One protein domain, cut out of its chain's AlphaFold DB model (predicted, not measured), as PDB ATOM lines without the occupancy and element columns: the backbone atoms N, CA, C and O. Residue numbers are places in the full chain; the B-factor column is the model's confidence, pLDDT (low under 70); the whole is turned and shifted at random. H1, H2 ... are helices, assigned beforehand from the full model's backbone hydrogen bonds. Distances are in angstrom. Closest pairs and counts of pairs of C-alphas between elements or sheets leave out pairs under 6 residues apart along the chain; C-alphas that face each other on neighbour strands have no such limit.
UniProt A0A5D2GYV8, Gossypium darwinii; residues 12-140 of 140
ATOM      1  N   CYS A  12     187.372 242.758 193.053       96.25
ATOM      2  CA  CYS A  12     187.257 244.218 192.988       96.25
ATOM      3  C   CYS A  12     187.004 244.735 191.562       96.25
ATOM      4  O   CYS A  12     187.107 245.940 191.324       96.25
ATOM      5  N   PHE A  13     186.714 243.850 190.599       96.06
ATOM      6  CA  PHE A  13     186.639 244.223 189.185       96.06
ATOM      7  C   PHE A  13     185.547 245.254 188.890       96.06
ATOM      8  O   PHE A  13     185.828 246.246 188.220       96.06
ATOM      9  N   GLU A  14     184.331 245.058 189.406       96.62
ATOM     10  CA  GLU A  14     183.214 245.974 189.134       96.62
ATOM     11  C   GLU A  14     183.498 247.392 189.643       96.62
ATOM     12  O   GLU A  14     183.332 248.359 188.902       96.62
ATOM     13  N   GLU A  15     184.004 247.521 190.873       96.81
ATOM     14  CA  GLU A  15     184.355 248.822 191.452       96.81
ATOM     15  C   GLU A  15     185.515 249.483 190.692       96.81
ATOM     16  O   GLU A  15     185.481 250.679 190.392       96.81
ATOM     17  N   ALA A  16     186.550 248.714 190.343       96.69
ATOM     18  CA  ALA A  16     187.683 249.228 189.582       96.69
ATOM     19  C   ALA A  16     187.262 249.707 188.187       96.69
ATOM     20  O   ALA A  16     187.705 250.773 187.751       96.69
ATOM     21  N   LEU A  17     186.381 248.958 187.516       97.12
ATOM     22  CA  LEU A  17     185.851 249.314 186.208       97.12
ATOM     23  C   LEU A  17     184.982 250.571 186.271       97.12
ATOM     24  O   LEU A  17     185.137 251.428 185.404       97.12
ATOM     25  N   ASP A  18     184.126 250.726 187.287       96.88
ATOM     26  CA  ASP A  18     183.335 251.951 187.459       96.88
ATOM     27  C   ASP A  18     184.253 253.172 187.621       96.88
ATOM     28  O   ASP A  18     184.151 254.141 186.865       96.88
ATOM     29  N   ARG A  19     185.248 253.092 188.515       95.75
ATOM     30  CA  ARG A  19     186.233 254.172 188.717       95.75
ATOM     31  C   ARG A  19     187.039 254.477 187.455       95.75
ATOM     32  O   ARG A  19     187.319 255.644 187.182       95.75
ATOM     33  N   PHE A  20     187.411 253.452 186.692       95.88
ATOM     34  CA  PHE A  20     188.107 253.603 185.416       95.88
ATOM     35  C   PHE A  20     187.213 254.271 184.362       95.88
ATOM     36  O   PHE A  20     187.648 255.201 183.684       95.88
ATOM     37  N   ALA A  21     185.944 253.871 184.265       95.69
ATOM     38  CA  ALA A  21     184.976 254.455 183.343       95.69
ATOM     39  C   ALA A  21     184.748 255.953 183.613       95.69
ATOM     40  O   ALA A  21     184.591 256.731 182.665       95.69
ATOM     41  N   GLN A  22     184.818 256.391 184.880       95.88
ATOM     42  CA  GLN A  22     184.696 257.812 185.235       95.88
ATOM     43  C   GLN A  22     185.728 258.711 184.536       95.88
ATOM     44  O   GLN A  22     185.443 259.893 184.322       95.88
ATOM     45  N   PHE A  23     186.887 258.181 184.118       91.31
ATOM     46  CA  PHE A  23     187.882 258.948 183.355       91.31
ATOM     47  C   PHE A  23     187.321 259.445 182.019       91.31
ATOM     48  O   PHE A  23     187.682 260.529 181.565       91.31
ATOM     49  N   PHE A  24     186.415 258.674 181.415       93.75
ATOM     50  CA  PHE A  24     185.823 258.963 180.108       93.75
ATOM     51  C   PHE A  24     184.449 259.627 180.216       93.75
ATOM     52  O   PHE A  24     184.033 260.317 179.289       93.75
ATOM     53  N   ILE A  25     183.748 259.438 181.339       93.62
ATOM     54  CA  ILE A  25     182.407 259.998 181.555       93.62
ATOM     55  C   ILE A  25     182.492 261.444 182.048       93.62
ATOM     56  O   ILE A  25     181.867 262.337 181.474       93.62
ATOM     57  N   LYS A  26     183.234 261.687 183.136       92.19
ATOM     58  CA  LYS A  26     183.284 263.005 183.780       92.19
ATOM     59  C   LYS A  26     184.597 263.207 184.543       92.19
ATOM     60  O   LYS A  26     184.611 263.172 185.778       92.19
ATOM     61  N   PRO A  27     185.709 263.462 183.837       90.94
ATOM     62  CA  PRO A  27     186.963 263.782 184.500       90.94
ATOM     63  C   PRO A  27     186.838 265.101 185.280       90.94
ATOM     64  O   PRO A  27     186.321 266.093 184.771       90.94
ATOM     65  N   LEU A  28     187.325 265.128 186.525       88.25
ATOM     66  CA  LEU A  28     187.211 266.304 187.398       88.25
ATOM     67  C   LEU A  28     188.100 267.482 186.963       88.25
ATOM     68  O   LEU A  28     187.738 268.624 187.219       88.25
ATOM     69  N   MET A  29     189.267 267.207 186.364       87.19
ATOM     70  CA  MET A  29     190.250 268.210 185.909       87.19
ATOM     71  C   MET A  29     190.526 269.335 186.930       87.19
ATOM     72  O   MET A  29     190.594 270.513 186.582       87.19
ATOM     73  N   SER A  30     190.663 268.986 188.216       90.44
ATOM     74  CA  SER A  30     190.864 269.986 189.271       90.44
ATOM     75  C   SER A  30     192.193 270.720 189.097       90.44
ATOM     76  O   SER A  30     193.213 270.105 188.787       90.44
ATOM     77  N   THR A  31     192.219 272.026 189.377       87.56
ATOM     78  CA  THR A  31     193.416 272.868 189.205       87.56
ATOM     79  C   THR A  31     194.652 272.281 189.891       87.56
ATOM     80  O   THR A  31     195.735 272.263 189.314       87.56
ATOM     81  N   ASN A  32     194.497 271.722 191.095       87.25
ATOM     82  CA  ASN A  32     195.599 271.092 191.823       87.25
ATOM     83  C   ASN A  32     196.119 269.820 191.138       87.25
ATOM     84  O   ASN A  32     197.328 269.587 191.124       87.25
ATOM     85  N   ALA A  33     195.234 268.979 190.593       84.94
ATOM     86  CA  ALA A  33     195.644 267.790 189.851       84.94
ATOM     87  C   ALA A  33     196.325 268.185 188.535       84.94
ATOM     88  O   ALA A  33     197.438 267.737 188.279       84.94
ATOM     89  N   THR A  34     195.729 269.110 187.784       87.19
ATOM     90  CA  THR A  34     196.274 269.632 186.526       87.19
ATOM     91  C   THR A  34     197.661 270.244 186.718       87.19
ATOM     92  O   THR A  34     198.578 269.944 185.965       87.19
ATOM     93  N   MET A  35     197.872 271.044 187.767       86.56
ATOM     94  CA  MET A  35     199.185 271.643 188.041       86.56
ATOM     95  C   MET A  35     200.250 270.618 188.438       86.56
ATOM     96  O   MET A  35     201.433 270.843 188.174       86.56
ATOM     97  N   ARG A  36     199.865 269.512 189.087       89.50
ATOM     98  CA  ARG A  36     200.790 268.400 189.349       89.50
ATOM     99  C   ARG A  36     201.121 267.648 188.063       89.50
ATOM    100  O   ARG A  36     202.292 267.370 187.838       89.50
ATOM    101  N   GLU A  37     200.126 267.410 187.217       91.56
ATOM    102  CA  GLU A  37     200.310 266.727 185.935       91.56
ATOM    103  C   GLU A  37     201.194 267.532 184.976       91.56
ATOM    104  O   GLU A  37     202.137 266.990 184.414       91.56
ATOM    105  N   ILE A  38     200.996 268.853 184.879       88.50
ATOM    106  CA  ILE A  38     201.866 269.743 184.090       88.50
ATOM    107  C   ILE A  38     203.330 269.619 184.535       88.50
ATOM    108  O   ILE A  38     204.228 269.600 183.698       88.50
ATOM    109  N   LYS A  39     203.585 269.530 185.849       89.12
ATOM    110  CA  LYS A  39     204.947 269.327 186.368       89.12
ATOM    111  C   LYS A  39     205.488 267.944 186.006       89.12
ATOM    112  O   LYS A  39     206.662 267.849 185.675       89.12
ATOM    113  N   ALA A  40     204.659 266.903 186.064       88.81
ATOM    114  CA  ALA A  40     205.063 265.546 185.708       88.81
ATOM    115  C   ALA A  40     205.452 265.441 184.223       88.81
ATOM    116  O   ALA A  40     206.530 264.939 183.918       88.81
ATOM    117  N   VAL A  41     204.634 266.004 183.328       89.88
ATOM    118  CA  VAL A  41     204.915 266.078 181.884       89.88
ATOM    119  C   VAL A  41     206.199 266.865 181.606       89.88
ATOM    120  O   VAL A  41     207.032 266.438 180.810       89.88
ATOM    121  N   ASP A  42     206.398 267.999 182.282       88.69
ATOM    122  CA  ASP A  42     207.622 268.790 182.130       88.69
ATOM    123  C   ASP A  42     208.873 268.013 182.568       88.69
ATOM    124  O   ASP A  42     209.872 267.985 181.851       88.69
ATOM    125  N   SER A  43     208.804 267.314 183.704       88.44
ATOM    126  CA  SER A  43     209.888 266.438 184.163       88.44
ATOM    127  C   SER A  43     210.149 265.267 183.211       88.44
ATOM    128  O   SER A  43     211.304 264.883 183.021       88.44
ATOM    129  N   GLU A  44     209.112 264.710 182.580       90.19
ATOM    130  CA  GLU A  44     209.271 263.687 181.544       90.19
ATOM    131  C   GLU A  44     210.030 264.240 180.331       90.19
ATOM    132  O   GLU A  44     210.998 263.626 179.878       90.19
ATOM    133  N   ASN A  45     209.663 265.433 179.851       88.25
ATOM    134  CA  ASN A  45     210.372 266.084 178.755       88.25
ATOM    135  C   ASN A  45     211.848 266.343 179.094       88.25
ATOM    136  O   ASN A  45     212.731 265.998 178.313       88.25
ATOM    137  N   GLN A  46     212.128 266.883 180.284       86.94
ATOM    138  CA  GLN A  46     213.496 267.134 180.753       86.94
ATOM    139  C   GLN A  46     214.346 265.862 180.775       86.94
ATOM    140  O   GLN A  46     215.490 265.869 180.323       86.94
ATOM    141  N   LYS A  47     213.776 264.749 181.249       88.12
ATOM    142  CA  LYS A  47     214.447 263.446 181.226       88.12
ATOM    143  C   LYS A  47     214.739 262.990 179.793       88.12
ATOM    144  O   LYS A  47     215.815 262.454 179.530       88.12
ATOM    145  N   ASN A  48     213.801 263.197 178.872       87.00
ATOM    146  CA  ASN A  48     213.931 262.762 177.482       87.00
ATOM    147  C   ASN A  48     214.970 263.579 176.695       87.00
ATOM    148  O   ASN A  48     215.621 263.019 175.814       87.00
ATOM    149  N   LEU A  49     215.200 264.852 177.041       85.31
ATOM    150  CA  LEU A  49     216.246 265.685 176.421       85.31
ATOM    151  C   LEU A  49     217.663 265.110 176.595       85.31
ATOM    152  O   LEU A  49     218.532 265.348 175.759       85.31
ATOM    153  N   LEU A  50     217.892 264.312 177.641       84.00
ATOM    154  CA  LEU A  50     219.177 263.653 177.904       84.00
ATOM    155  C   LEU A  50     219.317 262.288 177.207       84.00
ATOM    156  O   LEU A  50     220.348 261.633 177.338       84.00
ATOM    157  N   SER A  51     218.290 261.821 176.491       89.56
ATOM    158  CA  SER A  51     218.283 260.509 175.845       89.56
ATOM    159  C   SER A  51     218.486 260.620 174.335       89.56
ATOM    160  O   SER A  51     217.643 261.165 173.622       89.56
ATOM    161  N   ASP A  52     219.557 260.013 173.820       90.44
ATOM    162  CA  ASP A  52     219.863 260.005 172.381       90.44
ATOM    163  C   ASP A  52     218.746 259.396 171.529       90.44
ATOM    164  O   ASP A  52     218.468 259.878 170.432       90.44
ATOM    165  N   ALA A  53     218.055 258.373 172.040       91.94
ATOM    166  CA  ALA A  53     216.925 257.760 171.344       91.94
ATOM    167  C   ALA A  53     215.776 258.763 171.139       91.94
ATOM    168  O   ALA A  53     215.209 258.851 170.048       91.94
ATOM    169  N   TRP A  54     215.466 259.556 172.168       89.62
ATOM    170  CA  TRP A  54     214.441 260.596 172.096       89.62
ATOM    171  C   TRP A  54     214.877 261.777 171.230       89.62
ATOM    172  O   TRP A  54     214.091 262.241 170.402       89.62
ATOM    173  N   ARG A  55     216.137 262.210 171.345       90.06
ATOM    174  CA  ARG A  55     216.723 263.250 170.482       90.06
ATOM    175  C   ARG A  55     216.657 262.843 169.010       90.06
ATOM    176  O   ARG A  55     216.223 263.632 168.174       90.06
ATOM    177  N   MET A  56     217.016 261.597 168.695       91.44
ATOM    178  CA  MET A  56     216.951 261.059 167.336       91.44
ATOM    179  C   MET A  56     215.509 260.973 166.825       91.44
ATOM    180  O   MET A  56     215.240 261.362 165.689       91.44
ATOM    181  N   ASN A  57     214.564 260.520 167.654       90.62
ATOM    182  CA  ASN A  57     213.149 260.488 167.284       90.62
ATOM    183  C   ASN A  57     212.617 261.890 166.955       90.62
ATOM    184  O   ASN A  57     211.952 262.086 165.937       90.62
ATOM    185  N   GLN A  58     212.949 262.882 167.782       90.25
ATOM    186  CA  GLN A  58     212.517 264.255 167.556       90.25
ATOM    187  C   GLN A  58     213.180 264.872 166.315       90.25
ATOM    188  O   GLN A  58     212.510 265.581 165.563       90.25
ATOM    189  N   LEU A  59     214.445 264.541 166.037       90.94
ATOM    190  CA  LEU A  59     215.128 264.936 164.804       90.94
ATOM    191  C   LEU A  59     214.442 264.345 163.563       90.94
ATOM    192  O   LEU A  59     214.160 265.073 162.615       90.94
ATOM    193  N   GLN A  60     214.111 263.051 163.573       92.44
ATOM    194  CA  GLN A  60     213.386 262.403 162.471       92.44
ATOM    195  C   GLN A  60     212.034 263.072 162.198       92.44
ATOM    196  O   GLN A  60     211.658 263.272 161.043       92.44
ATOM    197  N   LYS A  61     211.319 263.461 163.258       91.38
ATOM    198  CA  LYS A  61     210.067 264.217 163.152       91.38
ATOM    199  C   LYS A  61     210.293 265.589 162.532       91.38
ATOM    200  O   LYS A  61     209.595 265.944 161.587       91.38
ATOM    201  N   HIS A  62     211.291 266.330 163.005       89.81
ATOM    202  CA  HIS A  62     211.611 267.654 162.475       89.81
ATOM    203  C   HIS A  62     212.032 267.623 160.996       89.81
ATOM    204  O   HIS A  62     211.673 268.522 160.245       89.81
ATOM    205  N   LEU A  63     212.720 266.566 160.556       90.94
ATOM    206  CA  LEU A  63     213.107 266.371 159.153       90.94
ATOM    207  C   LEU A  63     211.946 265.931 158.243       90.94
ATOM    208  O   LEU A  63     212.106 265.877 157.024       90.94
ATOM    209  N   SER A  64     210.782 265.598 158.807       93.12
ATOM    210  CA  SER A  64     209.585 265.306 158.018       93.12
ATOM    211  C   SER A  64     208.923 266.582 157.493       93.12
ATOM    212  O   SER A  64     209.158 267.675 158.010       93.12
ATOM    213  N   LEU A  65     208.071 266.434 156.470       93.44
ATOM    214  CA  LEU A  65     207.314 267.540 155.877       93.44
ATOM    215  C   LEU A  65     206.591 268.354 156.957       93.44
ATOM    216  O   LEU A  65     205.809 267.799 157.725       93.44
ATOM    217  N   GLU A  66     206.800 269.669 156.964       90.06
ATOM    218  CA  GLU A  66     206.241 270.588 157.967       90.06
ATOM    219  C   GLU A  66     204.706 270.531 158.039       90.06
ATOM    220  O   GLU A  66     204.116 270.584 159.117       90.06
ATOM    221  N   SER A  67     204.048 270.326 156.896       92.44
ATOM    222  CA  SER A  67     202.592 270.170 156.811       92.44
ATOM    223  C   SER A  67     202.081 268.838 157.370       92.44
ATOM    224  O   SER A  67     200.877 268.669 157.566       92.44
ATOM    225  N   HIS A  68     202.962 267.859 157.583       93.12
ATOM    226  CA  HIS A  68     202.579 266.534 158.039       93.12
ATOM    227  C   HIS A  68     202.470 266.500 159.576       93.12
ATOM    228  O   HIS A  68     203.386 266.943 160.269       93.12
ATOM    229  N   PRO A  69     201.410 265.904 160.163       91.75
ATOM    230  CA  PRO A  69     201.220 265.874 161.619       91.75
ATOM    231  C   PRO A  69     202.388 265.278 162.420       91.75
ATOM    232  O   PRO A  69     202.566 265.619 163.588       91.75
ATOM    233  N   TYR A  70     203.191 264.410 161.797       91.81
ATOM    234  CA  TYR A  70     204.390 263.815 162.400       91.81
ATOM    235  C   TYR A  70     205.469 264.848 162.765       91.81
ATOM    236  O   TYR A  70     206.223 264.611 163.704       91.81
ATOM    237  N   HIS A  71     205.499 266.009 162.103       90.75
ATOM    238  CA  HIS A  71     206.467 267.080 162.358       90.75
ATOM    239  C   HIS A  71     206.302 267.745 163.743       90.75
ATOM    240  O   HIS A  71     207.197 268.432 164.239       90.75
ATOM    241  N   LYS A  72     205.158 267.548 164.410       87.88
ATOM    242  CA  LYS A  72     204.826 268.213 165.678       87.88
ATOM    243  C   LYS A  72     205.621 267.667 166.863       87.88
ATOM    244  O   LYS A  72     205.816 266.461 167.004       87.88
ATOM    245  N   PHE A  73     205.991 268.548 167.789       87.88
ATOM    246  CA  PHE A  73     206.422 268.146 169.126       87.88
ATOM    247  C   PHE A  73     205.233 267.549 169.904       87.88
ATOM    248  O   PHE A  73     204.113 268.040 169.783       87.88
ATOM    249  N   SER A  74     205.443 266.448 170.636       83.38
ATOM    250  CA  SER A  74     204.328 265.621 171.150       83.38
ATOM    251  C   SER A  74     204.319 265.392 172.659       83.38
ATOM    252  O   SER A  74     203.343 264.836 173.146       83.38
ATOM    253  N   ILE A  75     205.373 265.783 173.381       86.56
ATOM    254  CA  ILE A  75     205.484 265.533 174.829       86.56
ATOM    255  C   ILE A  75     204.824 266.675 175.609       86.56
ATOM    256  O   ILE A  75     203.935 266.451 176.420       86.56
ATOM    257  N   GLY A  76     205.212 267.915 175.306       84.94
ATOM    258  CA  GLY A  76     204.816 269.099 176.068       84.94
ATOM    259  C   GLY A  76     205.902 269.550 177.050       84.94
ATOM    260  O   GLY A  76     206.871 268.844 177.302       84.94
ATOM    261  N   THR A  77     205.770 270.774 177.557       87.62
ATOM    262  CA  THR A  77     206.671 271.379 178.551       87.62
ATOM    263  C   THR A  77     205.921 272.491 179.274       87.62
ATOM    264  O   THR A  77     204.933 273.021 178.750       87.62
ATOM    265  N   LYS A  78     206.377 272.860 180.469       87.31
ATOM    266  CA  LYS A  78     205.806 273.967 181.224       87.31
ATOM    267  C   LYS A  78     206.383 275.294 180.734       87.31
ATOM    268  O   LYS A  78     207.588 275.508 180.760       87.31
ATOM    269  N   PHE A  79     205.503 276.227 180.385       86.25
ATOM    270  CA  PHE A  79     205.878 277.560 179.918       86.25
ATOM    271  C   PHE A  79     205.017 278.626 180.600       86.25
ATOM    272  O   PHE A  79     203.854 278.376 180.919       86.25
ATOM    273  N   PHE A  80     205.576 279.810 180.849       87.88
ATOM    274  CA  PHE A  80     204.833 280.945 181.394       87.88
ATOM    275  C   PHE A  80     205.347 282.253 180.797       87.88
ATOM    276  O   PHE A  80     206.527 282.386 180.483       87.88
ATOM    277  N   VAL A  81     204.448 283.225 180.664       86.06
ATOM    278  CA  VAL A  81     204.769 284.601 180.275       86.06
ATOM    279  C   VAL A  81     204.516 285.489 181.487       86.06
ATOM    280  O   VAL A  81     203.483 285.368 182.142       86.06
ATOM    281  N   VAL A  82     205.472 286.361 181.796       88.75
ATOM    282  CA  VAL A  82     205.358 287.350 182.874       88.75
ATOM    283  C   VAL A  82     205.126 288.718 182.253       88.75
ATOM    284  O   VAL A  82     205.777 289.069 181.270       88.75
ATOM    285  N   CYS A  83     204.206 289.490 182.823       86.12
ATOM    286  CA  CYS A  83     203.844 290.806 182.317       86.12
ATOM    287  C   CYS A  83     203.401 291.757 183.417       86.12
ATOM    288  O   CYS A  83     203.148 291.347 184.551       86.12
ATOM    289  N   GLU A  84     203.270 293.029 183.054       88.88
ATOM    290  CA  GLU A  84     202.717 294.037 183.946       88.88
ATOM    291  C   GLU A  84     201.243 293.731 184.269       88.88
ATOM    292  O   GLU A  84     200.496 293.252 183.397       88.88
ATOM    293  N   PRO A  85     200.793 293.998 185.508       86.81
ATOM    294  CA  PRO A  85     199.390 293.858 185.874       86.81
ATOM    295  C   PRO A  85     198.484 294.692 184.959       86.81
ATOM    296  O   PRO A  85     198.761 295.858 184.700       86.81
ATOM    297  N   GLY A  86     197.385 294.101 184.486       82.38
ATOM    298  CA  GLY A  86     196.435 294.775 183.591       82.38
ATOM    299  C   GLY A  86     196.744 294.638 182.096       82.38
ATOM    300  O   GLY A  86     195.941 295.091 181.279       82.38
ATOM    301  N   THR A  87     197.841 293.972 181.722       84.25
ATOM    302  CA  THR A  87     198.115 293.633 180.317       84.25
ATOM    303  C   THR A  87     197.049 292.663 179.792       84.25
ATOM    304  O   THR A  87     196.828 291.597 180.369       84.25
ATOM    305  N   GLN A  88     196.366 293.033 178.708       84.31
ATOM    306  CA  GLN A  88     195.337 292.202 178.070       84.31
ATOM    307  C   GLN A  88     195.955 291.240 177.041       84.31
ATOM    308  O   GLN A  88     197.109 291.393 176.669       84.31
ATOM    309  N   HIS A  89     195.184 290.256 176.567       84.50
ATOM    310  CA  HIS A  89     195.564 289.308 175.497       84.50
ATOM    311  C   HIS A  89     196.736 288.348 175.795       84.50
ATOM    312  O   HIS A  89     197.158 287.592 174.919       84.50
ATOM    313  N   MET A  90     197.188 288.263 177.050       87.12
ATOM    314  CA  MET A  90     198.343 287.430 177.422       87.12
ATOM    315  C   MET A  90     198.140 285.930 177.216       87.12
ATOM    316  O   MET A  90     199.113 285.228 176.967       87.12
ATOM    317  N   GLU A  91     196.906 285.423 177.250       86.31
ATOM    318  CA  GLU A  91     196.628 284.017 176.920       86.31
ATOM    319  C   GLU A  91     196.911 283.702 175.443       86.31
ATOM    320  O   GLU A  91     197.500 282.667 175.124       86.31
ATOM    321  N   ALA A  92     196.531 284.607 174.535       87.75
ATOM    322  CA  ALA A  92     196.784 284.447 173.107       87.75
ATOM    323  C   ALA A  92     198.283 284.557 172.808       87.75
ATOM    324  O   ALA A  92     198.826 283.727 172.077       87.75
ATOM    325  N   LEU A  93     198.961 285.529 173.427       88.94
ATOM    326  CA  LEU A  93     200.408 285.672 173.315       88.94
ATOM    327  C   LEU A  93     201.134 284.440 173.871       88.94
ATOM    328  O   LEU A  93     202.006 283.903 173.197       88.94
ATOM    329  N   LEU A  94     200.741 283.940 175.048       90.94
ATOM    330  CA  LEU A  94     201.307 282.729 175.648       90.94
ATOM    331  C   LEU A  94     201.228 281.539 174.689       90.94
ATOM    332  O   LEU A  94     202.214 280.822 174.538       90.94
ATOM    333  N   LYS A  95     200.088 281.351 174.015       90.31
ATOM    334  CA  LYS A  95     199.920 280.279 173.029       90.31
ATOM    335  C   LYS A  95     200.898 280.419 171.858       90.31
ATOM    336  O   LYS A  95     201.557 279.446 171.511       90.31
ATOM    337  N   VAL A  96     201.021 281.617 171.286       91.38
ATOM    338  CA  VAL A  96     201.940 281.870 170.163       91.38
ATOM    339  C   VAL A  96     203.392 281.654 170.586       91.38
ATOM    340  O   VAL A  96     204.137 280.960 169.903       91.38
ATOM    341  N   VAL A  97     203.801 282.200 171.733       91.31
ATOM    342  CA  VAL A  97     205.173 282.042 172.237       91.31
ATOM    343  C   VAL A  97     205.481 280.576 172.542       91.31
ATOM    344  O   VAL A  97     206.580 280.112 172.240       91.31
ATOM    345  N   TYR A  98     204.516 279.832 173.084       92.50
ATOM    346  CA  TYR A  98     204.652 278.396 173.306       92.50
ATOM    347  C   TYR A  98     204.884 277.637 171.995       92.50
ATOM    348  O   TYR A  98     205.826 276.853 171.915       92.50
ATOM    349  N   GLU A  99     204.082 277.899 170.958       91.50
ATOM    350  CA  GLU A  99     204.245 277.278 169.635       91.50
ATOM    351  C   GLU A  99     205.646 277.564 169.067       91.50
ATOM    352  O   GLU A  99     206.384 276.626 168.755       91.50
ATOM    353  N   LEU A 100     206.076 278.832 169.080       91.38
ATOM    354  CA  LEU A 100     207.420 279.238 168.651       91.38
ATOM    355  C   LEU A 100     208.527 278.521 169.437       91.38
ATOM    356  O   LEU A 100     209.504 278.055 168.850       91.38
ATOM    357  N   TYR A 101     208.385 278.409 170.760       90.88
ATOM    358  CA  TYR A 101     209.361 277.719 171.600       90.88
ATOM    359  C   TYR A 101     209.433 276.225 171.257       90.88
ATOM    360  O   TYR A 101     210.521 275.672 171.081       90.88
ATOM    361  N   THR A 102     208.283 275.566 171.091       90.00
ATOM    362  CA  THR A 102     208.245 274.144 170.724       90.00
ATOM    363  C   THR A 102     208.810 273.873 169.331       90.00
ATOM    364  O   THR A 102     209.420 272.825 169.127       90.00
ATOM    365  N   ASP A 103     208.648 274.806 168.391       88.56
ATOM    366  CA  ASP A 103     209.071 274.632 167.003       88.56
ATOM    367  C   ASP A 103     210.548 274.951 166.779       88.56
ATOM    368  O   ASP A 103     211.234 274.190 166.100       88.56
ATOM    369  N   TYR A 104     211.057 276.036 167.358       88.88
ATOM    370  CA  TYR A 104     212.430 276.473 167.102       88.88
ATOM    371  C   TYR A 104     213.431 275.976 168.142       88.88
ATOM    372  O   TYR A 104     214.588 275.731 167.804       88.88
ATOM    373  N   VAL A 105     213.007 275.820 169.399       88.81
ATOM    374  CA  VAL A 105     213.917 275.493 170.505       88.81
ATOM    375  C   VAL A 105     213.901 273.994 170.789       88.81
ATOM    376  O   VAL A 105     214.931 273.335 170.678       88.81
ATOM    377  N   LEU A 106     212.730 273.421 171.082       87.75
ATOM    378  CA  LEU A 106     212.629 272.020 171.527       87.75
ATOM    379  C   LEU A 106     212.814 270.976 170.421       87.75
ATOM    380  O   LEU A 106     213.027 269.800 170.712       87.75
ATOM    381  N   LYS A 107     212.732 271.369 169.147       85.50
ATOM    382  CA  LYS A 107     213.076 270.485 168.022       85.50
ATOM    383  C   LYS A 107     214.580 270.348 167.815       85.50
ATOM    384  O   LYS A 107     214.999 269.432 167.111       85.50
ATOM    385  N   ASN A 108     215.388 271.222 168.414       83.69
ATOM    386  CA  ASN A 108     216.827 271.160 168.261       83.69
ATOM    387  C   ASN A 108     217.401 270.034 169.133       83.69
ATOM    388  O   ASN A 108     217.361 270.138 170.360       83.69
ATOM    389  N   PRO A 109     217.999 268.986 168.535       79.62
ATOM    390  CA  PRO A 109     218.560 267.896 169.310       79.62
ATOM    391  C   PRO A 109     219.756 268.339 170.150       79.62
ATOM    392  O   PRO A 109     220.128 267.586 171.022       79.62
ATOM    393  N   PHE A 110     220.383 269.492 169.912       82.25
ATOM    394  CA  PHE A 110     221.537 269.987 170.675       82.25
ATOM    395  C   PHE A 110     221.172 271.010 171.752       82.25
ATOM    396  O   PHE A 110     222.068 271.536 172.404       82.25
ATOM    397  N   TYR A 111     219.888 271.333 171.916       83.56
ATOM    398  CA  TYR A 111     219.458 272.256 172.955       83.56
ATOM    399  C   TYR A 111     219.335 271.544 174.304       83.56
ATOM    400  O   TYR A 111     218.690 270.502 174.418       83.56
ATOM    401  N   GLU A 112     219.907 272.154 175.334       80.81
ATOM    402  CA  GLU A 112     219.723 271.776 176.732       80.81
ATOM    403  C   GLU A 112     219.048 272.933 177.469       80.81
ATOM    404  O   GLU A 112     219.284 274.097 177.149       80.81
ATOM    405  N   MET A 113     218.213 272.644 178.471       78.88
ATOM    406  CA  MET A 113     217.455 273.706 179.151       78.88
ATOM    407  C   MET A 113     218.338 274.744 179.859       78.88
ATOM    408  O   MET A 113     217.911 275.878 180.051       78.88
ATOM    409  N   GLU A 114     219.560 274.371 180.242       77.56
ATOM    410  CA  GLU A 114     220.526 275.282 180.866       77.56
ATOM    411  C   GLU A 114     221.193 276.222 179.852       77.56
ATOM    412  O   GLU A 114     221.803 277.226 180.226       77.56
ATOM    413  N   MET A 115     221.071 275.926 178.555       83.31
ATOM    414  CA  MET A 115     221.624 276.767 177.509       83.31
ATOM    415  C   MET A 115     220.751 278.004 177.277       83.31
ATOM    416  O   MET A 115     219.518 277.922 177.246       83.31
ATOM    417  N   PRO A 116     221.372 279.165 177.010       84.88
ATOM    418  CA  PRO A 116     220.631 280.323 176.544       84.88
ATOM    419  C   PRO A 116     219.956 280.009 175.203       84.88
ATOM    420  O   PRO A 116     220.561 279.417 174.308       84.88
ATOM    421  N   ILE A 117     218.716 280.468 175.046       85.44
ATOM    422  CA  ILE A 117     218.007 280.432 173.766       85.44
ATOM    423  C   ILE A 117     218.717 281.418 172.830       85.44
ATOM    424  O   ILE A 117     218.750 282.615 173.101       85.44
ATOM    425  N   ARG A 118     219.354 280.909 171.770       82.69
ATOM    426  CA  ARG A 118     220.102 281.705 170.777       82.69
ATOM    427  C   ARG A 118     219.727 281.267 169.367       82.69
ATOM    428  O   ARG A 118     220.571 280.806 168.602       82.69
ATOM    429  N   PHE A 119     218.438 281.344 169.064       86.19
ATOM    430  CA  PHE A 119     217.898 280.912 167.782       86.19
ATOM    431  C   PHE A 119     217.309 282.117 167.065       86.19
ATOM    432  O   PHE A 119     216.250 282.609 167.434       86.19
ATOM    433  N   GLU A 120     217.988 282.566 166.013       87.56
ATOM    434  CA  GLU A 120     217.633 283.786 165.282       87.56
ATOM    435  C   GLU A 120     216.177 283.770 164.791       87.56
ATOM    436  O   GLU A 120     215.446 284.741 164.966       87.56
ATOM    437  N   LEU A 121     215.712 282.637 164.256       87.25
ATOM    438  CA  LEU A 121     214.319 282.490 163.825       87.25
ATOM    439  C   LEU A 121     213.327 282.581 164.990       87.25
ATOM    440  O   LEU A 121     212.247 283.142 164.819       87.25
ATOM    441  N   PHE A 122     213.679 282.069 166.171       90.69
ATOM    442  CA  PHE A 122     212.847 282.235 167.361       90.69
ATOM    443  C   PHE A 122     212.756 283.716 167.743       90.69
ATOM    444  O   PHE A 122     211.652 284.232 167.896       90.69
ATOM    445  N   ASP A 123     213.891 284.415 167.814       89.62
ATOM    446  CA  ASP A 123     213.957 285.824 168.218       89.62
ATOM    447  C   ASP A 123     213.211 286.751 167.245       89.62
ATOM    448  O   ASP A 123     212.472 287.649 167.669       89.62
ATOM    449  N   ILE A 124     213.349 286.510 165.936       91.44
ATOM    450  CA  ILE A 124     212.638 287.253 164.887       91.44
ATOM    451  C   ILE A 124     211.126 287.069 165.041       91.44
ATOM    452  O   ILE A 124     210.386 288.053 165.128       91.44
ATOM    453  N   ASN A 125     210.653 285.820 165.100       91.06
ATOM    454  CA  ASN A 125     209.221 285.532 165.162       91.06
ATOM    455  C   ASN A 125     208.599 285.959 166.498       91.06
ATOM    456  O   ASN A 125     207.473 286.458 166.522       91.06
ATOM    457  N   LEU A 126     209.335 285.829 167.604       90.56
ATOM    458  CA  LEU A 126     208.909 286.311 168.916       90.56
ATOM    459  C   LEU A 126     208.730 287.833 168.904       90.56
ATOM    460  O   LEU A 126     207.704 288.345 169.349       90.56
ATOM    461  N   THR A 127     209.701 288.555 168.344       90.50
ATOM    462  CA  THR A 127     209.646 290.018 168.226       90.50
ATOM    463  C   THR A 127     208.443 290.460 167.394       90.50
ATOM    464  O   THR A 127     207.710 291.364 167.798       90.50
ATOM    465  N   GLN A 128     208.190 289.792 166.268       90.19
ATOM    466  CA  GLN A 128     207.020 290.056 165.426       90.19
ATOM    467  C   GLN A 128     205.702 289.777 166.162       90.19
ATOM    468  O   GLN A 128     204.775 290.586 166.079       90.19
ATOM    469  N   ALA A 129     205.615 288.674 166.914       87.31
ATOM    470  CA  ALA A 129     204.433 288.330 167.702       87.31
ATOM    471  C   ALA A 129     204.121 289.401 168.760       87.31
ATOM    472  O   ALA A 129     202.987 289.871 168.848       87.31
ATOM    473  N   VAL A 130     205.138 289.855 169.500       86.50
ATOM    474  CA  VAL A 130     204.995 290.905 170.524       86.50
ATOM    475  C   VAL A 130     204.627 292.257 169.902       86.50
ATOM    476  O   VAL A 130     203.786 292.978 170.438       86.50
ATOM    477  N   GLN A 131     205.223 292.620 168.763       84.69
ATOM    478  CA  GLN A 131     204.881 293.860 168.059       84.69
ATOM    479  C   GLN A 131     203.432 293.853 167.567       84.69
ATOM    480  O   GLN A 131     202.720 294.842 167.737       84.69
ATOM    481  N   LYS A 132     202.976 292.735 166.995       80.81
ATOM    482  CA  LYS A 132     201.599 292.581 166.520       80.81
ATOM    483  C   LYS A 132     200.585 292.709 167.657       80.81
ATOM    484  O   LYS A 132     199.564 293.371 167.482       80.81
ATOM    485  N   ASP A 133     200.885 292.124 168.815       74.94
ATOM    486  CA  ASP A 133     200.041 292.228 170.010       74.94
ATOM    487  C   ASP A 133     199.969 293.675 170.535       74.94
ATOM    488  O   ASP A 133     198.886 294.207 170.777       74.94
ATOM    489  N   ARG A 134     201.105 294.389 170.565       68.25
ATOM    490  CA  ARG A 134     201.148 295.823 170.908       68.25
ATOM    491  C   ARG A 134     200.326 296.697 169.963       68.25
ATOM    492  O   ARG A 134     199.647 297.615 170.418       68.25
ATOM    493  N   VAL A 135     200.363 296.426 168.658       61.41
ATOM    494  CA  VAL A 135     199.549 297.159 167.673       61.41
ATOM    495  C   VAL A 135     198.056 296.877 167.874       61.41
ATOM    496  O   VAL A 135     197.247 297.796 167.771       61.41
ATOM    497  N   ALA A 136     197.679 295.644 168.229       59.22
ATOM    498  CA  ALA A 136     196.293 295.293 168.546       59.22
ATOM    499  C   ALA A 136     195.766 295.984 169.822       59.22
ATOM    500  O   ALA A 136     194.568 296.251 169.918       59.22
ATOM    501  N   LEU A 137     196.651 296.301 170.776       54.78
ATOM    502  CA  LEU A 137     196.332 297.033 172.007       54.78
ATOM    503  C   LEU A 137     196.217 298.555 171.807       54.78
ATOM    504  O   LEU A 137     195.396 299.182 172.465       54.78
ATOM    505  N   LEU A 138     197.015 299.150 170.912       53.00
ATOM    506  CA  LEU A 138     197.019 300.601 170.646       53.00
ATOM    507  C   LEU A 138     195.940 301.058 169.647       53.00
ATOM    508  O   LEU A 138     195.688 302.252 169.521       53.00
ATOM    509  N   GLY A 139     195.334 300.124 168.911       50.25
ATOM    510  CA  GLY A 139     194.291 300.393 167.915       50.25
ATOM    511  C   GLY A 139     192.854 300.401 168.454       50.25
ATOM    512  O   GLY A 139     191.928 300.294 167.648       50.25
ATOM    513  N   ARG A 140     192.660 300.466 169.778       43.50
ATOM    514  CA  ARG A 140     191.349 300.581 170.436       43.50
ATOM    515  C   ARG A 140     191.233 301.877 171.219       43.50
ATOM    516  O   ARG A 140     192.218 302.229 171.900       43.50
TER     517      ARG A 140
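AT A GLANCE: This is residues 12 to 140 of the 140 residues of a protein of Gossypium darwinii (UniProt A0A5D2GYV8). Look first for a helical hairpin, H4 and H5 side by side, with H2 as the third member of a loose row, set off from H4 by a gap through which residues 76 to 79 of the long link from H3 to H4 pass. H3 turns off at a corner by the last residues of H2, while at the other end of H2 residues 12 to 34, H1 among them, stick out as an arm. You will find 129 printed residues with five named helices, H1 to H5 in order along the chain, and no named strand; the class is all helix. The whole is loose, with a radius of gyration of the C-alphas of 18.8 A and spans of 59 by 43 by 30 A.

HOW THE PARTS SIT: Begin at H5, residues 120 to 138, which with H2 is the longest helix by residues. It touches H4, residues 90 to 105; their closest C-alphas are those of Phe 122 and Tyr 104, 5.8 A apart. They run opposite ways at a shallow tilt of 11 degrees, a helical hairpin. H2, residues 31 to 49, is apart from both H4 and H5. H2 only just touches H3, residues 52 to 62, with 3 pairs of C-alphas within 8 A, and only at the corner by their link. H2 takes part with residues 48 to 49 alone; the closest C-alphas are those of Asn 48 and Trp 54, 5.8 A apart, and the lines are about perpendicular at 80 degrees. H3 is apart from H4 and H5. H1, residues 12 to 25, touches no helix. In H2, H3, H4 and H5 every O i to N i+4 pair is within hydrogen-bond range; in H1, 8 of 10 are.

IN THESE COORDINATES: Find C-alpha 31 at (193.416, 272.868, 189.205); from there H2 runs 27.1 A to C-alpha 49. H5 is also 27.1 A long and ends at C-alpha 138, (197.019, 300.601, 170.646). H4 covers 20.8 A, and H3 15.0 A. Go back to C-alpha 12 at (187.257, 244.218, 192.988), where H1 begins its 20.1 A.

THE WHOLE: The C-alphas of Cys 12 and Gly 139 are the two farthest apart, at 61.9 A. Without the stretch that stands free, 106 residues span 49 by 34 by 26 A. The links H1 to H2 and H2 to H3 are tight; H3 to H4, 27 residues, and H4 to H5, 14 residues, are long. The printed part has no cut. The mean pLDDT of the printed part is 87.0, and residues 134 to 140 are under 70.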